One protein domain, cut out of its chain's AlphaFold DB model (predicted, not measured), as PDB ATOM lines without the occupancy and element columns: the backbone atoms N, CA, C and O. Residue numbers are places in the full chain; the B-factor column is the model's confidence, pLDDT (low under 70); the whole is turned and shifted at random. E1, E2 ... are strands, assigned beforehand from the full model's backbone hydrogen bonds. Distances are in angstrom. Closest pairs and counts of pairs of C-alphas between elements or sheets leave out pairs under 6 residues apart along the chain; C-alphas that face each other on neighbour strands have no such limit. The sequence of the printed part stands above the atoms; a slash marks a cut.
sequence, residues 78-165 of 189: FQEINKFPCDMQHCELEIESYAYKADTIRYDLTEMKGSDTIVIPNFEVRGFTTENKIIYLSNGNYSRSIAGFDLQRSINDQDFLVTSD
ATOM      1  N   PHE A  78     107.589 124.931  85.790       88.62
ATOM      2  CA  PHE A  78     106.498 125.863  85.539       88.62
ATOM      3  C   PHE A  78     105.184 125.231  85.999       88.62
ATOM      4  O   PHE A  78     104.955 124.055  85.734       88.62
ATOM      5  N   GLN A  79     104.348 125.998  86.700       88.19
ATOM      6  CA  GLN A  79     103.105 125.487  87.269       88.19
ATOM      7  C   GLN A  79     101.880 126.106  86.604       88.19
ATOM      8  O   GLN A  79     101.760 127.330  86.515       88.19
ATOM      9  N   GLU A  80     100.933 125.259  86.214       88.88
ATOM     10  CA  GLU A  80      99.627 125.667  85.704       88.88
ATOM     11  C   GLU A  80      98.577 125.582  86.817       88.88
ATOM     12  O   GLU A  80      98.094 124.507  87.165       88.88
ATOM     13  N   ILE A  81      98.199 126.727  87.386       89.44
ATOM     14  CA  ILE A  81      97.305 126.796  88.560       89.44
ATOM     15  C   ILE A  81      95.842 127.101  88.211       89.44
ATOM     16  O   ILE A  81      95.038 127.416  89.085       89.44
ATOM     17  N   ASN A  82      95.464 126.977  86.937       88.50
ATOM     18  CA  ASN A  82      94.114 127.300  86.453       88.50
ATOM     19  C   ASN A  82      93.012 126.451  87.108       88.50
ATOM     20  O   ASN A  82      91.850 126.846  87.112       88.50
ATOM     21  N   LYS A  83      93.376 125.275  87.631       86.00
ATOM     22  CA  LYS A  83      92.471 124.328  88.292       86.00
ATOM     23  C   LYS A  83      92.745 124.175  89.786       86.00
ATOM     24  O   LYS A  83      92.317 123.186  90.365       86.00
ATOM     25  N   PHE A  84      93.456 125.113  90.409       84.12
ATOM     26  CA  PHE A  84      93.747 125.032  91.841       84.12
ATOM     27  C   PHE A  84      92.458 124.829  92.675       84.12
ATOM     28  O   PHE A  84      91.480 125.540  92.429       84.12
ATOM     29  N   PRO A  85      92.429 123.913  93.668       83.50
ATOM     30  CA  PRO A  85      93.505 123.012  94.114       83.50
ATOM     31  C   PRO A  85      93.537 121.636  93.407       83.50
ATOM     32  O   PRO A  85      94.359 120.797  93.753       83.50
ATOM     33  N   CYS A  86      92.659 121.387  92.431       86.94
ATOM     34  CA  CYS A  86      92.632 120.180  91.589       86.94
ATOM     35  C   CYS A  86      93.529 120.308  90.348       86.94
ATOM     36  O   CYS A  86      93.133 119.997  89.220       86.94
ATOM     37  N   ASP A  87      94.738 120.821  90.538       88.94
ATOM     38  CA  ASP A  87      95.738 120.971  89.496       88.94
ATOM     39  C   ASP A  87      96.684 119.764  89.440       88.94
ATOM     40  O   ASP A  87      97.015 119.140  90.451       88.94
ATOM     41  N   MET A  88      97.129 119.458  88.224       91.12
ATOM     42  CA  MET A  88      98.182 118.490  87.947       91.12
ATOM     43  C   MET A  88      99.357 119.247  87.346       91.12
ATOM     44  O   MET A  88      99.167 120.074  86.455       91.12
ATOM     45  N   GLN A  89     100.554 118.980  87.851       92.88
ATOM     46  CA  GLN A  89     101.776 119.651  87.435       92.88
ATOM     47  C   GLN A  89     102.696 118.654  86.750       92.88
ATOM     48  O   GLN A  89     103.005 117.607  87.315       92.88
ATOM     49  N   HIS A  90     103.154 119.002  85.552       93.88
ATOM     50  CA  HIS A  90     104.182 118.251  84.851       93.88
ATOM     51  C   HIS A  90     105.527 118.939  85.061       93.88
ATOM     52  O   HIS A  90     105.718 120.084  84.649       93.88
ATOM     53  N   CYS A  91     106.453 118.254  85.722       92.81
ATOM     54  CA  CYS A  91     107.790 118.771  85.966       92.81
ATOM     55  C   CYS A  91     108.829 117.905  85.264       92.81
ATOM     56  O   CYS A  91     108.774 116.680  85.318       92.81
ATOM     57  N   GLU A  92     109.816 118.556  84.661       94.06
ATOM     58  CA  GLU A  92     110.868 117.898  83.897       94.06
ATOM     59  C   GLU A  92     112.222 118.078  84.578       94.06
ATOM     60  O   GLU A  92     112.544 119.148  85.090       94.06
ATOM     61  N   LEU A  93     113.042 117.035  84.575       92.44
ATOM     62  CA  LEU A  93     114.465 117.095  84.874       92.44
ATOM     63  C   LEU A  93     115.226 116.969  83.554       92.44
ATOM     64  O   LEU A  93     115.248 115.902  82.945       92.44
ATOM     65  N   GLU A  94     115.865 118.053  83.132       94.75
ATOM     66  CA  GLU A  94     116.565 118.115  81.851       94.75
ATOM     67  C   GLU A  94     118.063 117.868  82.033       94.75
ATOM     68  O   GLU A  94     118.742 118.627  82.725       94.75
ATOM     69  N   ILE A  95     118.589 116.821  81.403       94.69
ATOM     70  CA  ILE A  95     119.975 116.366  81.533       94.69
ATOM     71  C   ILE A  95     120.694 116.535  80.196       94.69
ATOM     72  O   ILE A  95     120.235 116.038  79.169       94.69
ATOM     73  N   GLU A  96     121.847 117.198  80.214       95.25
ATOM     74  CA  GLU A  96     122.645 117.487  79.019       95.25
ATOM     75  C   GLU A  96     124.153 117.476  79.337       95.25
ATOM     76  O   GLU A  96     124.563 117.444  80.497       95.25
ATOM     77  N   SER A  97     125.000 117.465  78.304       94.75
ATOM     78  CA  SER A  97     126.453 117.659  78.417       94.75
ATOM     79  C   SER A  97     126.776 119.135  78.260       94.75
ATOM     80  O   SER A  97     126.268 119.784  77.349       94.75
ATOM     81  N   TYR A  98     127.632 119.664  79.130       91.69
ATOM     82  CA  TYR A  98     127.967 121.083  79.101       91.69
ATOM     83  C   TYR A  98     128.803 121.469  77.869       91.69
ATOM     84  O   TYR A  98     128.517 122.462  77.199       91.69
ATOM     85  N   ALA A  99     129.837 120.689  77.553       93.50
ATOM     86  CA  ALA A  99     130.812 121.000  76.514       93.50
ATOM     87  C   ALA A  99     130.695 120.106  75.272       93.50
ATOM     88  O   ALA A  99     131.034 120.556  74.175       93.50
ATOM     89  N   TYR A 100     130.229 118.861  75.406       95.81
ATOM     90  CA  TYR A 100     130.215 117.909  74.295       95.81
ATOM     91  C   TYR A 100     128.895 117.940  73.521       95.81
ATOM     92  O   TYR A 100     127.803 117.825  74.072       95.81
ATOM     93  N   LYS A 101     129.019 118.051  72.196       96.44
ATOM     94  CA  LYS A 101     127.899 118.015  71.253       96.44
ATOM     95  C   LYS A 101     127.372 116.587  71.071       96.44
ATOM     96  O   LYS A 101     128.016 115.606  71.445       96.44
ATOM     97  N   ALA A 102     126.207 116.478  70.435       96.62
ATOM     98  CA  ALA A 102     125.492 115.224  70.189       96.62
ATOM     99  C   ALA A 102     126.244 114.210  69.303       96.62
ATOM    100  O   ALA A 102     125.854 113.044  69.233       96.62
ATOM    101  N   ASP A 103     127.282 114.643  68.587       95.62
ATOM    102  CA  ASP A 103     128.183 113.767  67.832       95.62
ATOM    103  C   ASP A 103     129.210 113.055  68.728       95.62
ATOM    104  O   ASP A 103     129.703 111.991  68.361       95.62
ATOM    105  N   THR A 104     129.491 113.617  69.904       95.94
ATOM    106  CA  THR A 104     130.524 113.153  70.831       95.94
ATOM    107  C   THR A 104     129.920 112.417  72.023       95.94
ATOM    108  O   THR A 104     130.381 111.332  72.368       95.94
ATOM    109  N   ILE A 105     128.873 112.975  72.641       95.50
ATOM    110  CA  ILE A 105     128.134 112.332  73.735       95.50
ATOM    111  C   ILE A 105     126.652 112.275  73.378       95.50
ATOM    112  O   ILE A 105     126.033 113.286  73.042       95.50
ATOM    113  N   ARG A 106     126.073 111.079  73.510       95.94
ATOM    114  CA  ARG A 106     124.627 110.860  73.470       95.94
ATOM    115  C   ARG A 106     124.157 110.285  74.792       95.94
ATOM    116  O   ARG A 106     124.690 109.276  75.245       95.94
ATOM    117  N   TYR A 107     123.171 110.942  75.385       95.44
ATOM    118  CA  TYR A 107     122.473 110.422  76.549       95.44
ATOM    119  C   TYR A 107     121.282 109.594  76.092       95.44
ATOM    120  O   TYR A 107     120.578 109.965  75.151       95.44
ATOM    121  N   ASP A 108     121.089 108.469  76.767       94.31
ATOM    122  CA  ASP A 108     119.962 107.576  76.559       94.31
ATOM    123  C   ASP A 108     119.373 107.229  77.925       94.31
ATOM    124  O   ASP A 108     119.916 106.422  78.685       94.31
ATOM    125  N   LEU A 109     118.296 107.928  78.275       91.25
ATOM    126  CA  LEU A 109     117.498 107.640  79.453       91.25
ATOM    127  C   LEU A 109     116.394 106.664  79.052       91.25
ATOM    128  O   LEU A 109     115.454 107.043  78.356       91.25
ATOM    129  N   THR A 110     116.522 105.413  79.486       81.12
ATOM    130  CA  THR A 110     115.605 104.332  79.102       81.12
ATOM    131  C   THR A 110     114.425 104.182  80.051       81.12
ATOM    132  O   THR A 110     113.307 103.951  79.605       81.12
ATOM    133  N   GLU A 111     114.654 104.298  81.360       75.88
ATOM    134  CA  GLU A 111     113.598 104.147  82.356       75.88
ATOM    135  C   GLU A 111     113.915 104.957  83.615       75.88
ATOM    136  O   GLU A 111     115.012 104.877  84.179       75.88
ATOM    137  N   MET A 112     112.923 105.704  84.095       76.31
ATOM    138  CA  MET A 112     112.921 106.235  85.450       76.31
ATOM    139  C   MET A 112     112.131 105.312  86.360       76.31
ATOM    140  O   MET A 112     110.935 105.111  86.172       76.31
ATOM    141  N   LYS A 113     112.790 104.809  87.402       70.81
ATOM    142  CA  LYS A 113     112.104 104.127  88.498       70.81
ATOM    143  C   LYS A 113     111.941 105.093  89.655       70.81
ATOM    144  O   LYS A 113     112.925 105.477  90.292       70.81
ATOM    145  N   GLY A 114     110.694 105.475  89.913       68.06
ATOM    146  CA  GLY A 114     110.321 106.073  91.184       68.06
ATOM    147  C   GLY A 114     110.661 105.119  92.326       68.06
ATOM    148  O   GLY A 114     110.616 103.900  92.173       68.06
ATOM    149  N   SER A 115     111.041 105.673  93.473       69.81
ATOM    150  CA  SER A 115     111.032 104.902  94.710       69.81
ATOM    151  C   SER A 115     109.675 105.092  95.367       69.81
ATOM    152  O   SER A 115     109.205 106.225  95.447       69.81
ATOM    153  N   ASP A 116     109.121 104.029  95.944       66.25
ATOM    154  CA  ASP A 116     107.904 104.088  96.772       66.25
ATOM    155  C   ASP A 116     108.046 105.032  97.986       66.25
ATOM    156  O   ASP A 116     107.084 105.324  98.685       66.25
ATOM    157  N   THR A 117     109.263 105.520  98.252       64.81
ATOM    158  CA  THR A 117     109.590 106.460  99.331       64.81
ATOM    159  C   THR A 117     109.598 107.932  98.901       64.81
ATOM    160  O   THR A 117     109.949 108.794  99.709       64.81
ATOM    161  N   ILE A 118     109.268 108.253  97.642       73.56
ATOM    162  CA  ILE A 118     109.197 109.649  97.191       73.56
ATOM    163  C   ILE A 118     107.992 110.315  97.858       73.56
ATOM    164  O   ILE A 118     106.850 110.093  97.475       73.56
ATOM    165  N   VAL A 119     108.272 111.157  98.852       76.00
ATOM    166  CA  VAL A 119     107.279 112.008  99.509       76.00
ATOM    167  C   VAL A 119     107.544 113.444  99.095       76.00
ATOM    168  O   VAL A 119     108.606 114.000  99.394       76.00
ATOM    169  N   ILE A 120     106.579 114.041  98.403       81.69
ATOM    170  CA  ILE A 120     106.593 115.456  98.050       81.69
ATOM    171  C   ILE A 120     105.491 116.121  98.879       81.69
ATOM    172  O   ILE A 120     104.345 115.683  98.817       81.69
ATOM    173  N   PRO A 121     105.801 117.147  99.692       82.50
ATOM    174  CA  PRO A 121     104.775 117.832 100.467       82.50
ATOM    175  C   PRO A 121     103.648 118.330  99.558       82.50
ATOM    176  O   PRO A 121     103.916 119.013  98.571       82.50
ATOM    177  N   ASN A 122     102.405 117.997  99.909       84.50
ATOM    178  CA  ASN A 122     101.182 118.401  99.205       84.50
ATOM    179  C   ASN A 122     101.058 117.894  97.756       84.50
ATOM    180  O   ASN A 122     100.220 118.406  97.017       84.50
ATOM    181  N   PHE A 123     101.863 116.911  97.338       88.38
ATOM    182  CA  PHE A 123     101.745 116.294  96.019       88.38
ATOM    183  C   PHE A 123     101.949 114.780  96.062       88.38
ATOM    184  O   PHE A 123     102.854 114.262  96.716       88.38
ATOM    185  N   GLU A 124     101.167 114.086  95.249       89.31
ATOM    186  CA  GLU A 124     101.332 112.682  94.910       89.31
ATOM    187  C   GLU A 124     101.934 112.542  93.519       89.31
ATOM    188  O   GLU A 124     101.488 113.178  92.562       89.31
ATOM    189  N   VAL A 125     102.923 111.663  93.384       89.06
ATOM    190  CA  VAL A 125     103.481 111.325  92.075       89.06
ATOM    191  C   VAL A 125     102.541 110.343  91.375       89.06
ATOM    192  O   VAL A 125     102.307 109.246  91.879       89.06
ATOM    193  N   ARG A 126     101.997 110.731  90.219       89.19
ATOM    194  CA  ARG A 126     101.058 109.912  89.429       89.19
ATOM    195  C   ARG A 126     101.724 109.146  88.298       89.19
ATOM    196  O   ARG A 126     101.234 108.085  87.921       89.19
ATOM    197  N   GLY A 127     102.827 109.663  87.770       88.88
ATOM    198  CA  GLY A 127     103.469 109.105  86.591       88.88
ATOM    199  C   GLY A 127     104.894 109.599  86.410       88.88
ATOM    200  O   GLY A 127     105.303 110.609  86.986       88.88
ATOM    201  N   PHE A 128     105.639 108.857  85.596       90.12
ATOM    202  CA  PHE A 128     106.962 109.229  85.118       90.12
ATOM    203  C   PHE A 128     106.974 109.125  83.600       90.12
ATOM    204  O   PHE A 128     106.381 108.210  83.026       90.12
ATOM    205  N   THR A 129     107.686 110.036  82.956       91.69
ATOM    206  CA  THR A 129     107.912 110.027  81.513       91.69
ATOM    207  C   THR A 129     109.399 110.180  81.236       91.69
ATOM    208  O   THR A 129     110.156 110.724  82.041       91.69
ATOM    209  N   THR A 130     109.840 109.653  80.101       93.44
ATOM    210  CA  THR A 130     111.233 109.741  79.667       93.44
ATOM    211  C   THR A 130     111.274 110.107  78.197       93.44
ATOM    212  O   THR A 130     110.627 109.450  77.382       93.44
ATOM    213  N   GLU A 131     112.051 111.123  77.851       94.69
ATOM    214  CA  GLU A 131     112.242 111.564  76.470       94.69
ATOM    215  C   GLU A 131     113.737 111.765  76.200       94.69
ATOM    216  O   GLU A 131     114.452 112.341  77.016       94.69
ATOM    217  N   ASN A 132     114.224 111.319  75.042       96.19
ATOM    218  CA  ASN A 132     115.575 111.623  74.568       96.19
ATOM    219  C   ASN A 132     115.460 112.419  73.267       96.19
ATOM    220  O   ASN A 132     114.847 111.947  72.309       96.19
ATOM    221  N   LYS A 133     116.055 113.614  73.210       96.00
ATOM    222  CA  LYS A 133     116.000 114.486  72.030       96.00
ATOM    223  C   LYS A 133     117.312 115.209  71.759       96.00
ATOM    224  O   LYS A 133     118.191 115.301  72.611       96.00
ATOM    225  N   ILE A 134     117.437 115.729  70.541       97.06
ATOM    226  CA  ILE A 134     118.528 116.627  70.161       97.06
ATOM    227  C   ILE A 134     118.016 118.063  70.216       97.06
ATOM    228  O   ILE A 134     117.029 118.392  69.560       97.06
ATOM    229  N   ILE A 135     118.699 118.910  70.981       96.44
ATOM    230  CA  ILE A 135     118.416 120.342  71.068       96.44
ATOM    231  C   ILE A 135     119.384 121.100  70.164       96.44
ATOM    232  O   ILE A 135     120.589 120.850  70.180       96.44
ATOM    233  N   TYR A 136     118.846 122.038  69.387       96.25
ATOM    234  CA  TYR A 136     119.599 122.899  68.481       96.25
ATOM    235  C   TYR A 136     119.822 124.255  69.153       96.25
ATOM    236  O   TYR A 136     118.882 125.031  69.323       96.25
ATOM    237  N   LEU A 137     121.061 124.532  69.553       93.25
ATOM    238  CA  LEU A 137     121.479 125.791  70.167       93.25
ATOM    239  C   LEU A 137     122.383 126.570  69.207       93.25
ATOM    240  O   LEU A 137     122.925 126.028  68.244       93.25
ATOM    241  N   SER A 138     122.600 127.856  69.489       94.62
ATOM    242  CA  SER A 138     123.463 128.720  68.670       94.62
ATOM    243  C   SER A 138     124.915 128.233  68.578       94.62
ATOM    244  O   SER A 138     125.591 128.489  67.585       94.62
ATOM    245  N   ASN A 139     125.399 127.514  69.594       93.12
ATOM    246  CA  ASN A 139     126.755 126.962  69.679       93.12
ATOM    247  C   ASN A 139     126.871 125.505  69.181       93.12
ATOM    248  O   ASN A 139     127.987 124.987  69.043       93.12
ATOM    249  N   GLY A 140     125.755 124.840  68.866       94.94
ATOM    250  CA  GLY A 140     125.737 123.486  68.323       94.94
ATOM    251  C   GLY A 140     124.534 122.660  68.767       94.94
ATOM    252  O   GLY A 140     123.627 123.144  69.438       94.94
ATOM    253  N   ASN A 141     124.562 121.385  68.386       97.62
ATOM    254  CA  ASN A 141     123.488 120.443  68.676       97.62
ATOM    255  C   ASN A 141     123.898 119.551  69.844       97.62
ATOM    256  O   ASN A 141     124.970 118.943  69.797       97.62
ATOM    257  N   TYR A 142     123.042 119.442  70.853       97.12
ATOM    258  CA  TYR A 142     123.321 118.722  72.093       97.12
ATOM    259  C   TYR A 142     122.304 117.607  72.313       97.12
ATOM    260  O   TYR A 142     121.139 117.724  71.935       97.12
ATOM    261  N   SER A 143     122.763 116.497  72.893       97.31
ATOM    262  CA  SER A 143     121.885 115.405  73.308       97.31
ATOM    263  C   SER A 143     121.290 115.745  74.667       97.31
ATOM    264  O   SER A 143     122.043 115.933  75.623       97.31
ATOM    265  N   ARG A 144     119.959 115.768  74.758       96.94
ATOM    266  CA  ARG A 144     119.224 116.026  75.994       96.94
ATOM    267  C   ARG A 144     118.334 114.845  76.347       96.94
ATOM    268  O   ARG A 144     117.517 114.418  75.533       96.94
ATOM    269  N   SER A 145     118.482 114.355  77.568       96.38
ATOM    270  CA  SER A 145     117.573 113.380  78.166       96.38
ATOM    271  C   SER A 145     116.687 114.079  79.181       96.38
ATOM    272  O   SER A 145     117.167 114.867  79.991       96.38
ATOM    273  N   ILE A 146     115.394 113.794  79.137       95.19
ATOM    274  CA  ILE A 146     114.374 114.435  79.954       95.19
ATOM    275  C   ILE A 146     113.675 113.378  80.780       95.19
ATOM    276  O   ILE A 146     113.204 112.361  80.275       95.19
ATOM    277  N   ALA A 147     113.639 113.658  82.070       93.06
ATOM    278  CA  ALA A 147     113.055 112.854  83.115       93.06
ATOM    279  C   ALA A 147     111.819 113.593  83.652       93.06
ATOM    280  O   ALA A 147     111.952 114.477  84.498       93.06
ATOM    281  N   GLY A 148     110.635 113.284  83.126       92.62
ATOM    282  CA  GLY A 148     109.382 113.931  83.507       92.62
ATOM    283  C   GLY A 148     108.674 113.206  84.650       92.62
ATOM    284  O   GLY A 148     108.750 111.982  84.777       92.62
ATOM    285  N   PHE A 149     107.978 113.956  85.496       90.94
ATOM    286  CA  PHE A 149     107.165 113.419  86.580       90.94
ATOM    287  C   PHE A 149     105.885 114.231  86.763       90.94
ATOM    288  O   PHE A 149     105.911 115.463  86.830       90.94
ATOM    289  N   ASP A 150     104.773 113.509  86.863       91.62
ATOM    290  CA  ASP A 150     103.439 114.078  87.008       91.62
ATOM    291  C   ASP A 150     103.069 114.145  88.486       91.62
ATOM    292  O   ASP A 150     103.066 113.131  89.189       91.62
ATOM    293  N   LEU A 151     102.759 115.347  88.955       91.69
ATOM    294  CA  LEU A 151     102.436 115.644  90.341       91.69
ATOM    295  C   LEU A 151     100.970 116.050  90.453       91.69
ATOM    296  O   LEU A 151     100.568 117.105  89.965       91.69
ATOM    297  N   GLN A 152     100.177 115.235  91.136       91.19
ATOM    298  CA  GLN A 152      98.818 115.589  91.526       91.19
ATOM    299  C   GLN A 152      98.863 116.291  92.873       91.19
ATOM    300  O   GLN A 152      99.423 115.742  93.819       91.19
ATOM    301  N   ARG A 153      98.278 117.486  92.988       88.75
ATOM    302  CA  ARG A 153      98.175 118.140  94.295       88.75
ATOM    303  C   ARG A 153      97.304 117.293  95.223       88.75
ATOM    304  O   ARG A 153      96.176 116.952  94.870       88.75
ATOM    305  N   SER A 154      97.837 116.959  96.395       85.06
ATOM    306  CA  SER A 154      97.074 116.336  97.473       85.06
ATOM    307  C   SER A 154      96.291 117.422  98.193       85.06
ATOM    308  O   SER A 154      96.863 118.429  98.615       85.06
ATOM    309  N   ILE A 155      94.990 117.214  98.335       76.12
ATOM    310  CA  ILE A 155      94.119 118.094  99.104       76.12
ATOM    311  C   ILE A 155      94.005 117.512 100.509       76.12
ATOM    312  O   ILE A 155      93.452 116.429 100.685       76.12
ATOM    313  N   ASN A 156      94.503 118.237 101.507       62.62
ATOM    314  CA  ASN A 156      94.238 117.913 102.902       62.62
ATOM    315  C   ASN A 156      93.074 118.781 103.402       62.62
ATOM    316  O   ASN A 156      93.058 119.986 103.160       62.62
ATOM    317  N   ASP A 157      92.138 118.206 104.165       51.94
ATOM    318  CA  ASP A 157      90.982 118.929 104.739       51.94
ATOM    319  C   ASP A 157      91.385 120.175 105.566       51.94
ATOM    320  O   ASP A 157      90.595 121.102 105.735       51.94
ATOM    321  N   GLN A 158      92.626 120.229 106.063       50.81
ATOM    322  CA  GLN A 158      93.187 121.369 106.800       50.81
ATOM    323  C   GLN A 158      93.514 122.583 105.909       50.81
ATOM    324  O   GLN A 158      93.460 123.708 106.401       50.81
ATOM    325  N   ASP A 159      93.796 122.396 104.614       49.25
ATOM    326  CA  ASP A 159      94.118 123.504 103.698       49.25
ATOM    327  C   ASP A 159      92.886 124.381 103.415       49.25
ATOM    328  O   ASP A 159      93.005 125.581 103.169       49.25
ATOM    329  N   PHE A 160      91.682 123.815 103.547       49.34
ATOM    330  CA  PHE A 160      90.417 124.550 103.471       49.34
ATOM    331  C   PHE A 160      90.031 125.277 104.767       49.34
ATOM    332  O   PHE A 160      89.119 126.106 104.754       49.34
ATOM    333  N   LEU A 161      90.699 124.995 105.890       44.25
ATOM    334  CA  LEU A 161      90.436 125.685 107.158       44.25
ATOM    335  C   LEU A 161      91.142 127.045 107.239       44.25
ATOM    336  O   LEU A 161      90.786 127.863 108.085       44.25
ATOM    337  N   VAL A 162      92.076 127.339 106.327       43.12
ATOM    338  CA  VAL A 162      92.785 128.629 106.252       43.12
ATOM    339  C   VAL A 162      92.043 129.615 105.341       43.12
ATOM    340  O   VAL A 162      92.623 130.300 104.507       43.12
ATOM    341  N   THR A 163      90.727 129.722 105.503       41.09
ATOM    342  CA  THR A 163      89.985 130.916 105.077       41.09
ATOM    343  C   THR A 163      88.961 131.274 106.144       41.09
ATOM    344  O   THR A 163      87.811 130.839 106.100       41.09
ATOM    345  N   SER A 164      89.396 132.036 107.146       39.22
ATOM    346  CA  SER A 164      88.759 133.286 107.584       39.22
ATOM    347  C   SER A 164      89.215 133.636 109.002       39.22
ATOM    348  O   SER A 164      88.847 132.974 109.969       39.22
ATOM    349  N   ASP A 165      89.878 134.781 109.150       43.59
ATOM    350  CA  ASP A 165      89.866 135.565 110.397       43.59
ATOM    351  C   ASP A 165      88.455 136.145 110.681       43.59
ATOM    352  O   ASP A 165      88.300 137.265 111.151       43.59
TER     353      ASP A 165
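What this domain is: This is residues 78 to 165 of the 189 residues of the protein "Neur_chan_LBD domain-containing protein" of Dinothrombium tinctorium (UniProt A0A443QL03). A long, narrow ribbon of three antiparallel strands, twisted, has E3 between E1 and E2. The long stretch of residues 98 to 122 runs back along the ribbon from the end of E1 to the start of E2, and the tail of residues 154 to 165 runs away from the end of E3. The printed part has 88 residues, no named helix and three named strands, E1, E2 and E3 along the chain; the sheet's order is E1, E3, E2. The class is all strand, though under half of the residues, 39 of 88, are in named elements. It is only just loose, close to extended, with a radius of gyration of the C-alphas of 17.9 A, and elongated, spanning 60 by 30 by 17 A.

How they stand to each other: Edge strand E1, residues 88 to 97, is antiparallel to inner strand E3, residues 140 to 153, at 155 degrees between directions. C-alphas 92 and 148 face each other at 4.3 A; N 93 and O 147 are within hydrogen-bond range at 2.8 A. E2, residues 123 to 137, is the other edge strand and is apart from E1. E2 and E3 form a hairpin, antiparallel at 166 degrees, with N 146 and O 131 at 2.7 A, within hydrogen-bond range. E2 bends by 81 degrees at residue 126, and E3 bends by 55 degrees at residue 143.

Where its parts are: E1 begins at C-alpha 88, (98.182, 118.490, 87.947), and measures 29.8 A from first to last C-alpha. E2 measures 33.9 A. E3 measures 38.2 A and ends at C-alpha 153, (98.175, 118.140, 94.295).

The domain as a whole: The two C-alphas farthest apart, of Asp 103 and Asp 165, are 61.3 A apart. The printed part has no cut. The link from E1 to E2 is long, 25 residues; that from E2 to E3 is tight, two residues. The model's pLDDT is under 70 at residues 114 to 117 and 156 to 165.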